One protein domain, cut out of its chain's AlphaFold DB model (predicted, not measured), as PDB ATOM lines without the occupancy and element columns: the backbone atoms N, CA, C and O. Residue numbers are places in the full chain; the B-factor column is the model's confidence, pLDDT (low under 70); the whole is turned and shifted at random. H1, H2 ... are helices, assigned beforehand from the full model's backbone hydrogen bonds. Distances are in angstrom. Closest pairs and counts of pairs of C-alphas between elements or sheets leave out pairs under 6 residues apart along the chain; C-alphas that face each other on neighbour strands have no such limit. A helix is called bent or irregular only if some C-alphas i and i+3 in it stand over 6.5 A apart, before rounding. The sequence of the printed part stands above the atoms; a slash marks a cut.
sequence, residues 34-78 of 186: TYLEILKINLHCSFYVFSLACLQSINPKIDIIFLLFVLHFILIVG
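What this domain is: This is residues 34 to 78 of the 186 residues of an uncharacterized protein of Mytilus galloprovincialis (UniProt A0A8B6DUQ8). A long helix, H1, and a shorter one, H2, make an open, V-shaped helical hairpin: H1 runs to the turn, the chain folds back through residues 59 to 63, and H2 leads away at an angle from H1. The two arms come near each other only by the turn, and their far parts, residues 34 to 48 and residues 69 to 78, stand free. The printed part has 45 residues with two named helices, H1 then H2, and no named strand; its class is all helix. It is loose, with a radius of gyration of the C-alphas of 12.8 A, and flat, spanning 39 by 25 by 9 A.

How they stand to each other: H1, residues 34 to 58, and H2, residues 64 to 77, form a helical hairpin, two helices in sequence that touch and run opposite ways. They only just touch, with 3 pairs of C-alphas within 8 A. The closest C-alphas of the two are those of Gln 56 and Ile 64, 6.8 A apart. H1 touches H2 with residues 52 to 56 alone, and H2 touches H1 with residue 64 alone. Their lines stand at a steep tilt of 42 degrees, and their centres are 15.2 A apart. In both helices every O i to N i+4 pair is within hydrogen-bond range.

Where its parts are: H1 begins at Thr 34, C-alpha (210.119, 344.667, 317.039), and ends at Ile 58, C-alpha (212.078, 330.506, 283.416), 36.5 A from first to last C-alpha. H2 runs from Ile 64 to Val 77, C-alpha (190.178, 336.068, 303.332), over 19.5 A. Neither helix is bent.

The domain as a whole: The two C-alphas farthest apart are those of Thr 34 and Lys 61, at 39.1 A. The link from H1 to H2, 5 residues, is tight, and the printed part has no cut. The mean pLDDT of the printed part is 77.7; residues 75 to 78 are under 70.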
ATOM      1  N   THR A  34     211.192 344.574 318.040       72.94
ATOM      2  CA  THR A  34     210.119 344.667 317.039       72.94
ATOM      3  C   THR A  34     210.657 345.135 315.687       72.94
ATOM      4  O   THR A  34     210.270 344.599 314.654       72.94
ATOM      5  N   TYR A  35     211.599 346.086 315.676       74.81
ATOM      6  CA  TYR A  35     212.242 346.541 314.438       74.81
ATOM      7  C   TYR A  35     213.085 345.445 313.786       74.81
ATOM      8  O   TYR A  35     213.038 345.289 312.567       74.81
ATOM      9  N   LEU A  36     213.823 344.665 314.580       77.56
ATOM     10  CA  LEU A  36     214.592 343.534 314.059       77.56
ATOM     11  C   LEU A  36     213.690 342.448 313.464       77.56
ATOM     12  O   LEU A  36     214.012 341.916 312.405       77.56
ATOM     13  N   GLU A  37     212.559 342.142 314.099       76.19
ATOM     14  CA  GLU A  37     211.594 341.176 313.563       76.19
ATOM     15  C   GLU A  37     210.946 341.675 312.267       76.19
ATOM     16  O   GLU A  37     210.900 340.942 311.280       76.19
ATOM     17  N   ILE A  38     210.550 342.951 312.204       74.50
ATOM     18  CA  ILE A  38     210.048 343.565 310.966       74.50
ATOM     19  C   ILE A  38     211.111 343.504 309.860       74.50
ATOM     20  O   ILE A  38     210.792 343.186 308.715       74.50
ATOM     21  N   LEU A  39     212.381 343.776 310.175       76.81
ATOM     22  CA  LEU A  39     213.472 343.702 309.203       76.81
ATOM     23  C   LEU A  39     213.678 342.270 308.685       76.81
ATOM     24  O   LEU A  39     213.806 342.077 307.477       76.81
ATOM     25  N   LYS A  40     213.664 341.268 309.574       80.00
ATOM     26  CA  LYS A  40     213.761 339.849 309.192       80.00
ATOM     27  C   LYS A  40     212.607 339.434 308.284       80.00
ATOM     28  O   LYS A  40     212.851 338.826 307.246       80.00
ATOM     29  N   ILE A  41     211.373 339.796 308.640       79.19
ATOM     30  CA  ILE A  41     210.180 339.495 307.837       79.19
ATOM     31  C   ILE A  41     210.306 340.129 306.449       79.19
ATOM     32  O   ILE A  41     210.132 339.440 305.448       79.19
ATOM     33  N   ASN A  42     210.695 341.405 306.367       75.62
ATOM     34  CA  ASN A  42     210.893 342.083 305.084       75.62
ATOM     35  C   ASN A  42     211.991 341.428 304.232       75.62
ATOM     36  O   ASN A  42     211.818 341.287 303.023       75.62
ATOM     37  N   LEU A  43     213.096 340.986 304.844       83.56
ATOM     38  CA  LEU A  43     214.166 340.277 304.139       83.56
ATOM     39  C   LEU A  43     213.673 338.936 303.574       83.56
ATOM     40  O   LEU A  43     213.921 338.627 302.408       83.56
ATOM     41  N   HIS A  44     212.924 338.170 304.374       82.12
ATOM     42  CA  HIS A  44     212.295 336.927 303.930       82.12
ATOM     43  C   HIS A  44     211.320 337.175 302.775       82.12
ATOM     44  O   HIS A  44     211.419 336.518 301.740       82.12
ATOM     45  N   CYS A  45     210.424 338.158 302.899       78.81
ATOM     46  CA  CYS A  45     209.496 338.529 301.833       78.81
ATOM     47  C   CYS A  45     210.234 338.949 300.554       78.81
ATOM     48  O   CYS A  45     209.866 338.508 299.467       78.81
ATOM     49  N   SER A  46     211.312 339.730 300.670       79.00
ATOM     50  CA  SER A  46     212.137 340.126 299.525       79.00
ATOM     51  C   SER A  46     212.771 338.923 298.822       79.00
ATOM     52  O   SER A  46     212.854 338.912 297.594       79.00
ATOM     53  N   PHE A  47     213.196 337.902 299.571       85.00
ATOM     54  CA  PHE A  47     213.735 336.666 299.000       85.00
ATOM     55  C   PHE A  47     212.666 335.877 298.229       85.00
ATOM     56  O   PHE A  47     212.934 335.406 297.124       85.00
ATOM     57  N   TYR A  48     211.444 335.782 298.760       82.00
ATOM     58  CA  TYR A  48     210.325 335.133 298.062       82.00
ATOM     59  C   TYR A  48     209.892 335.891 296.804       82.00
ATOM     60  O   TYR A  48     209.626 335.274 295.777       82.00
ATOM     61  N   VAL A  49     209.861 337.224 296.837       80.38
ATOM     62  CA  VAL A  49     209.566 338.033 295.642       80.38
ATOM     63  C   VAL A  49     210.640 337.831 294.572       80.38
ATOM     64  O   VAL A  49     210.316 337.696 293.393       80.38
ATOM     65  N   PHE A  50     211.911 337.747 294.974       82.75
ATOM     66  CA  PHE A  50     213.010 337.460 294.056       82.75
ATOM     67  C   PHE A  50     212.915 336.050 293.453       82.75
ATOM     68  O   PHE A  50     213.053 335.897 292.242       82.75
ATOM     69  N   SER A  51     212.625 335.026 294.263       81.88
ATOM     70  CA  SER A  51     212.482 333.650 293.770       81.88
ATOM     71  C   SER A  51     211.313 333.509 292.796       81.88
ATOM     72  O   SER A  51     211.452 332.860 291.758       81.88
ATOM     73  N   LEU A  52     210.196 334.189 293.073       78.62
ATOM     74  CA  LEU A  52     209.085 334.308 292.141       78.62
ATOM     75  C   LEU A  52     209.558 334.985 290.852       78.62
ATOM     76  O   LEU A  52     209.405 334.398 289.788       78.62
ATOM     77  N   ALA A  53     210.197 336.157 290.908       79.81
ATOM     78  CA  ALA A  53     210.687 336.846 289.710       79.81
ATOM     79  C   ALA A  53     211.625 335.969 288.849       79.81
ATOM     80  O   ALA A  53     211.541 335.996 287.618       79.81
ATOM     81  N   CYS A  54     212.461 335.127 289.466       82.38
ATOM     82  CA  CYS A  54     213.252 334.124 288.747       82.38
ATOM     83  C   CYS A  54     212.378 333.073 288.040       82.38
ATOM     84  O   CYS A  54     212.664 332.717 286.898       82.38
ATOM     85  N   LEU A  55     211.294 332.604 288.668       78.19
ATOM     86  CA  LEU A  55     210.334 331.690 288.037       78.19
ATOM     87  C   LEU A  55     209.648 332.318 286.810       78.19
ATOM     88  O   LEU A  55     209.472 331.612 285.815       78.19
ATOM     89  N   GLN A  56     209.355 333.630 286.818       80.50
ATOM     90  CA  GLN A  56     208.860 334.357 285.627       80.50
ATOM     91  C   GLN A  56     209.812 334.201 284.452       80.50
ATOM     92  O   GLN A  56     209.401 333.989 283.313       80.50
ATOM     93  N   SER A  57     211.104 334.358 284.748       79.31
ATOM     94  CA  SER A  57     212.155 334.346 283.742       79.31
ATOM     95  C   SER A  57     212.340 332.955 283.139       79.31
ATOM     96  O   SER A  57     212.779 332.855 281.997       79.31
ATOM     97  N   ILE A  58     212.019 331.896 283.888       84.75
ATOM     98  CA  ILE A  58     212.078 330.506 283.416       84.75
ATOM     99  C   ILE A  58     210.829 330.158 282.596       84.75
ATOM    100  O   ILE A  58     210.929 329.441 281.601       84.75
ATOM    101  N   ASN A  59     209.653 330.662 282.985       82.69
ATOM    102  CA  ASN A  59     208.404 330.400 282.279       82.69
ATOM    103  C   ASN A  59     207.576 331.685 282.100       82.69
ATOM    104  O   ASN A  59     206.769 332.020 282.970       82.69
ATOM    105  N   PRO A  60     207.685 332.364 280.942       79.69
ATOM    106  CA  PRO A  60     207.010 333.642 280.706       79.69
ATOM    107  C   PRO A  60     205.483 333.520 280.581       79.69
ATOM    108  O   PRO A  60     204.806 334.534 280.449       79.69
ATOM    109  N   LYS A  61     204.927 332.299 280.592       83.81
ATOM    110  CA  LYS A  61     203.474 332.065 280.608       83.81
ATOM    111  C   LYS A  61     202.870 332.165 282.007       83.81
ATOM    112  O   LYS A  61     201.651 332.241 282.126       83.81
ATOM    113  N   ILE A  62     203.693 332.092 283.051       79.12
ATOM    114  CA  ILE A  62     203.247 332.309 284.426       79.12
ATOM    115  C   ILE A  62     203.090 333.819 284.609       79.12
ATOM    116  O   ILE A  62     203.938 334.572 284.151       79.12
ATOM    117  N   ASP A  63     202.008 334.271 285.234       82.56
ATOM    118  CA  ASP A  63     201.830 335.675 285.615       82.56
ATOM    119  C   ASP A  63     201.957 335.789 287.137       82.56
ATOM    120  O   ASP A  63     201.053 335.437 287.897       82.56
ATOM    121  N   ILE A  64     203.121 336.241 287.599       78.56
ATOM    122  CA  ILE A  64     203.396 336.393 289.033       78.56
ATOM    123  C   ILE A  64     202.600 337.518 289.661       78.56
ATOM    124  O   ILE A  64     202.276 337.422 290.841       78.56
ATOM    125  N   ILE A  65     202.288 338.578 288.915       80.56
ATOM    126  CA  ILE A  65     201.491 339.679 289.457       80.56
ATOM    127  C   ILE A  65     200.109 339.132 289.806       80.56
ATOM    128  O   ILE A  65     199.620 339.358 290.913       80.56
ATOM    129  N   PHE A  66     199.535 338.325 288.911       83.06
ATOM    130  CA  PHE A  66     198.300 337.599 289.184       83.06
ATOM    131  C   PHE A  66     198.436 336.637 290.377       83.06
ATOM    132  O   PHE A  66     197.585 336.644 291.263       83.06
ATOM    133  N   LEU A  67     199.517 335.852 290.460       80.81
ATOM    134  CA  LEU A  67     199.734 334.915 291.571       80.81
ATOM    135  C   LEU A  67     199.870 335.622 292.932       80.81
ATOM    136  O   LEU A  67     199.298 335.168 293.922       80.81
ATOM    137  N   LEU A  68     200.598 336.740 292.987       79.62
ATOM    138  CA  LEU A  68     200.745 337.568 294.186       79.62
ATOM    139  C   LEU A  68     199.412 338.191 294.595       79.62
ATOM    140  O   LEU A  68     199.104 338.237 295.785       79.62
ATOM    141  N   PHE A  69     198.610 338.625 293.621       82.06
ATOM    142  CA  PHE A  69     197.257 339.110 293.869       82.06
ATOM    143  C   PHE A  69     196.413 337.996 294.495       82.06
ATOM    144  O   PHE A  69     195.891 338.182 295.588       82.06
ATOM    145  N   VAL A  70     196.370 336.804 293.891       80.81
ATOM    146  CA  VAL A  70     195.646 335.639 294.433       80.81
ATOM    147  C   VAL A  70     196.106 335.290 295.851       80.81
ATOM    148  O   VAL A  70     195.267 335.123 296.732       80.81
ATOM    149  N   LEU A  71     197.415 335.244 296.109       76.12
ATOM    150  CA  LEU A  71     197.958 334.991 297.445       76.12
ATOM    151  C   LEU A  71     197.523 336.069 298.450       76.12
ATOM    152  O   LEU A  71     197.169 335.751 299.581       76.12
ATOM    153  N   HIS A  72     197.501 337.337 298.038       75.00
ATOM    154  CA  HIS A  72     197.037 338.441 298.872       75.00
ATOM    155  C   HIS A  72     195.542 338.328 299.197       75.00
ATOM    156  O   HIS A  72     195.166 338.499 300.354       75.00
ATOM    157  N   PHE A  73     194.699 337.962 298.223       71.88
ATOM    158  CA  PHE A  73     193.284 337.663 298.477       71.88
ATOM    159  C   PHE A  73     193.127 336.506 299.453       71.88
ATOM    160  O   PHE A  73     192.351 336.615 300.395       71.88
ATOM    161  N   ILE A  74     193.892 335.431 299.276       71.50
ATOM    162  CA  ILE A  74     193.868 334.274 300.172       71.50
ATOM    163  C   ILE A  74     194.245 334.670 301.610       71.50
ATOM    164  O   ILE A  74     193.571 334.261 302.555       71.50
ATOM    165  N   LEU A  75     195.277 335.502 301.784       61.91
ATOM    166  CA  LEU A  75     195.707 335.995 303.097       61.91
ATOM    167  C   LEU A  75     194.689 336.961 303.728       61.91
ATOM    168  O   LEU A  75     194.488 336.915 304.939       61.91
ATOM    169  N   ILE A  76     194.030 337.812 302.930       61.00
ATOM    170  CA  ILE A  76     192.963 338.716 303.403       61.00
ATOM    171  C   ILE A  76     191.713 337.940 303.811       61.00
ATOM    172  O   ILE A  76     191.041 338.326 304.765       61.00
ATOM    173  N   VAL A  77     191.387 336.863 303.093       67.62
ATOM    174  CA  VAL A  77     190.178 336.068 303.332       67.62
ATOM    175  C   VAL A  77     190.161 335.472 304.741       67.62
ATOM    176  O   VAL A  77     189.075 335.199 305.240       67.62
ATOM    177  N   GLY A  78     191.312 335.319 305.412       50.28
ATOM    178  CA  GLY A  78     191.390 335.021 306.852       50.28
ATOM    179  C   GLY A  78     190.772 333.684 307.292       50.28
ATOM    180  O   GLY A  78     190.855 333.343 308.464       50.28
TER     181      GLY A  78